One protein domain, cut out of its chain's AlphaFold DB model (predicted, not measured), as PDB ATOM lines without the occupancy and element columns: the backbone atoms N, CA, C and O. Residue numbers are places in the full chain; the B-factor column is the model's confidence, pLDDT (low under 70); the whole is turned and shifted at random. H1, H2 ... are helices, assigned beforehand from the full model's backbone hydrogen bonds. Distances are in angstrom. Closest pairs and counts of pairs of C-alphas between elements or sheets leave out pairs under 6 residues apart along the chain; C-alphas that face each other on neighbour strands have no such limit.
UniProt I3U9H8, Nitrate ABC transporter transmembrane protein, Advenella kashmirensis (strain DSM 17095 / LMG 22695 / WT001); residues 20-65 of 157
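Overview. This is residues 20 to 65 of the 157 residues of the protein "Nitrate ABC transporter transmembrane protein" of Advenella kashmirensis (strain DSM 17095 / LMG 22695 / WT001) (UniProt I3U9H8). A long helix, H1, and a shorter one, H2, make a flat L, joined at the corner by a loop, with the far parts of both helices sticking out free. The printed part has 46 residues with two named helices, H1 then H2 along the chain, which hold 37 of them, and no named strand; the class is all helix. It is only just loose, close to extended, with a radius of gyration of the C-alphas of 14.0 A and spans of 40 by 31 by 7 A.

Arrangement. Look first at H1, residues 20 to 43, about perpendicular, at 79 degrees, to H2, residues 52 to 64. They only just touch, with 3 pairs of C-alphas within 8 A, through residues 36 to 40 and residue 52 alone; the closest C-alphas, of Glu 40 and Pro 52, are 6.4 A apart. Every O i to N i+4 pair is within hydrogen-bond range in H2, and 19 of 20 in H1.

Along the chain. Find C-alpha 20 at (-49.652, -10.841, 12.102); from there H1 runs 35.0 A to C-alpha 43. H2 runs 18.3 A, ending at C-alpha 64, (-52.727, 26.049, 9.917).

Size, cuts and confidence. The C-alphas farthest apart, of Ala 20 and Ala 47, are 42.4 A apart. The printed part has no cut, and the link is short. Find pLDDT under 70 at residues 20 to 24, 47 to 48 and 58 to 65.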
ATOM      1  N   ALA A  20     -48.875 -11.103  13.309       66.88
ATOM      2  CA  ALA A  20     -49.652 -10.841  12.102       66.88
ATOM      3  C   ALA A  20     -49.834  -9.331  11.855       66.88
ATOM      4  O   ALA A  20     -49.738  -8.888  10.714       66.88
ATOM      5  N   TRP A  21     -50.036  -8.515  12.897       66.56
ATOM      6  CA  TRP A  21     -50.077  -7.048  12.777       66.56
ATOM      7  C   TRP A  21     -48.702  -6.442  12.464       66.56
ATOM      8  O   TRP A  21     -48.614  -5.567  11.607       66.56
ATOM      9  N   LEU A  22     -47.628  -6.938  13.087       67.25
ATOM     10  CA  LEU A  22     -46.244  -6.503  12.842       67.25
ATOM     11  C   LEU A  22     -45.811  -6.726  11.397       67.25
ATOM     12  O   LEU A  22     -45.228  -5.839  10.786       67.25
ATOM     13  N   THR A  23     -46.122  -7.886  10.826       69.56
ATOM     14  CA  THR A  23     -45.805  -8.175   9.422       69.56
ATOM     15  C   THR A  23     -46.712  -7.387   8.475       69.56
ATOM     16  O   THR A  23     -46.215  -6.763   7.541       69.56
ATOM     17  N   ARG A  24     -48.023  -7.301   8.747       69.12
ATOM     18  CA  ARG A  24     -48.977  -6.527   7.924       69.12
ATOM     19  C   ARG A  24     -48.698  -5.024   7.897       69.12
ATOM     20  O   ARG A  24     -48.956  -4.401   6.874       69.12
ATOM     21  N   LEU A  25     -48.188  -4.450   8.986       76.50
ATOM     22  CA  LEU A  25     -47.814  -3.033   9.067       76.50
ATOM     23  C   LEU A  25     -46.336  -2.793   8.717       76.50
ATOM     24  O   LEU A  25     -45.996  -1.727   8.214       76.50
ATOM     25  N   GLY A  26     -45.462  -3.780   8.913       76.62
ATOM     26  CA  GLY A  26     -44.032  -3.671   8.624       76.62
ATOM     27  C   GLY A  26     -43.729  -3.520   7.135       76.62
ATOM     28  O   GLY A  26     -43.003  -2.607   6.749       76.62
ATOM     29  N   TYR A  27     -44.330  -4.353   6.277       80.38
ATOM     30  CA  TYR A  27     -44.144  -4.254   4.822       80.38
ATOM     31  C   TYR A  27     -44.545  -2.888   4.225       80.38
ATOM     32  O   TYR A  27     -43.737  -2.321   3.485       80.38
ATOM     33  N   PRO A  28     -45.724  -2.304   4.532       81.94
ATOM     34  CA  PRO A  28     -46.080  -0.987   4.004       81.94
ATOM     35  C   PRO A  28     -45.209   0.141   4.572       81.94
ATOM     36  O   PRO A  28     -44.892   1.071   3.834       81.94
ATOM     37  N   LEU A  29     -44.762   0.059   5.832       85.12
ATOM     38  CA  LEU A  29     -43.861   1.061   6.417       85.12
ATOM     39  C   LEU A  29     -42.485   1.062   5.746       85.12
ATOM     40  O   LEU A  29     -41.958   2.127   5.434       85.12
ATOM     41  N   ILE A  30     -41.926  -0.118   5.469       85.12
ATOM     42  CA  ILE A  30     -40.655  -0.249   4.745       85.12
ATOM     43  C   ILE A  30     -40.797   0.290   3.317       85.12
ATOM     44  O   ILE A  30     -39.926   1.024   2.852       85.12
ATOM     45  N   GLY A  31     -41.905  -0.018   2.635       84.62
ATOM     46  CA  GLY A  31     -42.190   0.525   1.306       84.62
ATOM     47  C   GLY A  31     -42.280   2.054   1.306       84.62
ATOM     48  O   GLY A  31     -41.681   2.709   0.456       84.62
ATOM     49  N   LEU A  32     -42.964   2.632   2.295       85.06
ATOM     50  CA  LEU A  32     -43.096   4.081   2.440       85.06
ATOM     51  C   LEU A  32     -41.740   4.742   2.730       85.06
ATOM     52  O   LEU A  32     -41.393   5.729   2.085       85.06
ATOM     53  N   MET A  33     -40.937   4.157   3.621       84.44
ATOM     54  CA  MET A  33     -39.568   4.605   3.901       84.44
ATOM     55  C   MET A  33     -38.691   4.575   2.644       84.44
ATOM     56  O   MET A  33     -37.999   5.549   2.358       84.44
ATOM     57  N   ALA A  34     -38.756   3.500   1.854       86.50
ATOM     58  CA  ALA A  34     -38.005   3.390   0.605       86.50
ATOM     59  C   ALA A  34     -38.397   4.491  -0.393       86.50
ATOM     60  O   ALA A  34     -37.525   5.117  -0.994       86.50
ATOM     61  N   VAL A  35     -39.694   4.778  -0.528       87.56
ATOM     62  CA  VAL A  35     -40.188   5.864  -1.388       87.56
ATOM     63  C   VAL A  35     -39.690   7.226  -0.910       87.56
ATOM     64  O   VAL A  35     -39.231   8.013  -1.734       87.56
ATOM     65  N   VAL A  36     -39.732   7.506   0.395       85.56
ATOM     66  CA  VAL A  36     -39.250   8.781   0.956       85.56
ATOM     67  C   VAL A  36     -37.754   8.963   0.710       85.56
ATOM     68  O   VAL A  36     -37.348  10.038   0.283       85.56
ATOM     69  N   ILE A  37     -36.950   7.913   0.891       84.50
ATOM     70  CA  ILE A  37     -35.502   7.956   0.633       84.50
ATOM     71  C   ILE A  37     -35.222   8.205  -0.852       84.50
ATOM     72  O   ILE A  37     -34.392   9.043  -1.202       84.50
ATOM     73  N   VAL A  38     -35.927   7.510  -1.749       86.50
ATOM     74  CA  VAL A  38     -35.799   7.739  -3.197       86.50
ATOM     75  C   VAL A  38     -36.194   9.172  -3.549       86.50
ATOM     76  O   VAL A  38     -35.489   9.833  -4.309       86.50
ATOM     77  N   TRP A  39     -37.284   9.675  -2.975       82.94
ATOM     78  CA  TRP A  39     -37.740  11.042  -3.190       82.94
ATOM     79  C   TRP A  39     -36.727  12.071  -2.680       82.94
ATOM     80  O   TRP A  39     -36.414  13.013  -3.405       82.94
ATOM     81  N   GLU A  40     -36.149  11.873  -1.496       84.00
ATOM     82  CA  GLU A  40     -35.099  12.731  -0.943       84.00
ATOM     83  C   GLU A  40     -33.853  12.751  -1.839       84.00
ATOM     84  O   GLU A  40     -33.343  13.824  -2.165       84.00
ATOM     85  N   MET A  41     -33.413  11.588  -2.330       82.06
ATOM     86  CA  MET A  41     -32.284  11.492  -3.262       82.06
ATOM     87  C   MET A  41     -32.536  12.217  -4.588       82.06
ATOM     88  O   MET A  41     -31.601  12.766  -5.172       82.06
ATOM     89  N   VAL A  42     -33.771  12.195  -5.093       80.44
ATOM     90  CA  VAL A  42     -34.154  12.887  -6.335       80.44
ATOM     91  C   VAL A  42     -34.274  14.392  -6.097       80.44
ATOM     92  O   VAL A  42     -33.729  15.175  -6.874       80.44
ATOM     93  N   ALA A  43     -34.924  14.800  -5.007       79.00
ATOM     94  CA  ALA A  43     -35.089  16.204  -4.637       79.00
ATOM     95  C   ALA A  43     -33.740  16.886  -4.368       79.00
ATOM     96  O   ALA A  43     -33.521  18.009  -4.809       79.00
ATOM     97  N   GLY A  44     -32.790  16.188  -3.740       75.38
ATOM     98  CA  GLY A  44     -31.438  16.704  -3.508       75.38
ATOM     99  C   GLY A  44     -30.605  16.910  -4.780       75.38
ATOM    100  O   GLY A  44     -29.617  17.637  -4.748       75.38
ATOM    101  N   LYS A  45     -30.987  16.292  -5.906       77.81
ATOM    102  CA  LYS A  45     -30.259  16.372  -7.187       77.81
ATOM    103  C   LYS A  45     -30.883  17.337  -8.194       77.81
ATOM    104  O   LYS A  45     -30.228  17.676  -9.177       77.81
ATOM    105  N   ILE A  46     -32.128  17.766  -7.981       73.50
ATOM    106  CA  ILE A  46     -32.875  18.611  -8.919       73.50
ATOM    107  C   ILE A  46     -33.212  19.935  -8.234       73.50
ATOM    108  O   ILE A  46     -34.070  19.998  -7.355       73.50
ATOM    109  N   ALA A  47     -32.563  21.015  -8.674       61.09
ATOM    110  CA  ALA A  47     -32.887  22.362  -8.221       61.09
ATOM    111  C   ALA A  47     -34.343  22.702  -8.595       61.09
ATOM    112  O   ALA A  47     -34.686  22.766  -9.773       61.09
ATOM    113  N   GLY A  48     -35.196  22.894  -7.585       66.06
ATOM    114  CA  GLY A  48     -36.613  23.241  -7.755       66.06
ATOM    115  C   GLY A  48     -37.609  22.225  -7.189       66.06
ATOM    116  O   GLY A  48     -38.793  22.543  -7.116       66.06
ATOM    117  N   ILE A  49     -37.163  21.042  -6.747       72.19
ATOM    118  CA  ILE A  49     -38.034  20.078  -6.059       72.19
ATOM    119  C   ILE A  49     -37.844  20.225  -4.539       72.19
ATOM    120  O   ILE A  49     -36.740  19.989  -4.046       72.19
ATOM    121  N   PRO A  50     -38.885  20.606  -3.773       73.44
ATOM    122  CA  PRO A  50     -38.782  20.701  -2.322       73.44
ATOM    123  C   PRO A  50     -38.561  19.316  -1.702       73.44
ATOM    124  O   PRO A  50     -39.122  18.314  -2.149       73.44
ATOM    125  N   THR A  51     -37.741  19.258  -0.651       81.31
ATOM    126  CA  THR A  51     -37.485  18.018   0.094       81.31
ATOM    127  C   THR A  51     -38.757  17.525   0.799       81.31
ATOM    128  O   THR A  51     -39.679  18.318   1.033       81.31
ATOM    129  N   PRO A  52     -38.824  16.240   1.194       73.81
ATOM    130  CA  PRO A  52     -39.976  15.701   1.918       73.81
ATOM    131  C   PRO A  52     -40.322  16.505   3.178       73.81
ATOM    132  O   PRO A  52     -41.488  16.795   3.437       73.81
ATOM    133  N   LEU A  53     -39.297  16.943   3.919       76.69
ATOM    134  CA  LEU A  53     -39.455  17.751   5.128       76.69
ATOM    135  C   LEU A  53     -39.910  19.184   4.824       76.69
ATOM    136  O   LEU A  53     -40.806  19.689   5.496       76.69
ATOM    137  N   ALA A  54     -39.348  19.828   3.795       73.31
ATOM    138  CA  ALA A  54     -39.774  21.166   3.381       73.31
ATOM    139  C   ALA A  54     -41.226  21.164   2.878       73.31
ATOM    140  O   ALA A  54     -41.996  22.066   3.196       73.31
ATOM    141  N   THR A  55     -41.619  20.112   2.158       76.31
ATOM    142  CA  THR A  55     -43.000  19.898   1.705       76.31
ATOM    143  C   THR A  55     -43.940  19.685   2.890       76.31
ATOM    144  O   THR A  55     -45.036  20.237   2.901       76.31
ATOM    145  N   LEU A  56     -43.512  18.933   3.912       75.25
ATOM    146  CA  LEU A  56     -44.295  18.715   5.129       75.25
ATOM    147  C   LEU A  56     -44.470  20.008   5.935       75.25
ATOM    148  O   LEU A  56     -45.580  20.306   6.362       75.25
ATOM    149  N   MET A  57     -43.407  20.792   6.118       70.81
ATOM    150  CA  MET A  57     -43.485  22.087   6.803       70.81
ATOM    151  C   MET A  57     -44.398  23.057   6.055       70.81
ATOM    152  O   MET A  57     -45.285  23.638   6.672       70.81
ATOM    153  N   ALA A  58     -44.246  23.157   4.729       66.12
ATOM    154  CA  ALA A  58     -45.121  23.959   3.881       66.12
ATOM    155  C   ALA A  58     -46.585  23.504   3.997       66.12
ATOM    156  O   ALA A  58     -47.476  24.335   4.168       66.12
ATOM    157  N   ALA A  59     -46.831  22.189   3.971       63.94
ATOM    158  CA  ALA A  59     -48.159  21.618   4.163       63.94
ATOM    159  C   ALA A  59     -48.741  22.019   5.524       63.94
ATOM    160  O   ALA A  59     -49.859  22.521   5.572       63.94
ATOM    161  N   VAL A  60     -47.985  21.876   6.614       66.88
ATOM    162  CA  VAL A  60     -48.436  22.262   7.960       66.88
ATOM    163  C   VAL A  60     -48.773  23.752   8.023       66.88
ATOM    164  O   VAL A  60     -49.856  24.090   8.490       66.88
ATOM    165  N   THR A  61     -47.934  24.638   7.482       63.69
ATOM    166  CA  THR A  61     -48.237  26.081   7.433       63.69
ATOM    167  C   THR A  61     -49.474  26.404   6.586       63.69
ATOM    168  O   THR A  61     -50.281  27.243   6.974       63.69
ATOM    169  N   LEU A  62     -49.687  25.700   5.469       60.28
ATOM    170  CA  LEU A  62     -50.869  25.858   4.610       60.28
ATOM    171  C   LEU A  62     -52.159  25.324   5.258       60.28
ATOM    172  O   LEU A  62     -53.244  25.835   4.978       60.28
ATOM    173  N   PHE A  63     -52.055  24.303   6.112       61.56
ATOM    174  CA  PHE A  63     -53.182  23.736   6.858       61.56
ATOM    175  C   PHE A  63     -53.483  24.475   8.167       61.56
ATOM    176  O   PHE A  63     -54.597  24.345   8.674       61.56
ATOM    177  N   GLN A  64     -52.533  25.241   8.711       62.28
ATOM    178  CA  GLN A  64     -52.727  26.049   9.917       62.28
ATOM    179  C   GLN A  64     -53.577  27.302   9.655       62.28
ATOM    180  O   GLN A  64     -54.434  27.608  10.478       62.28
ATOM    181  N   ASP A  65     -53.441  27.942   8.485       59.91
ATOM    182  CA  ASP A  65     -54.265  29.092   8.070       59.91
ATOM    183  C   ASP A  65     -55.014  28.830   6.744       59.91
ATOM    184  O   ASP A  65     -54.744  29.451   5.707       59.91
TER     185      ASP A  65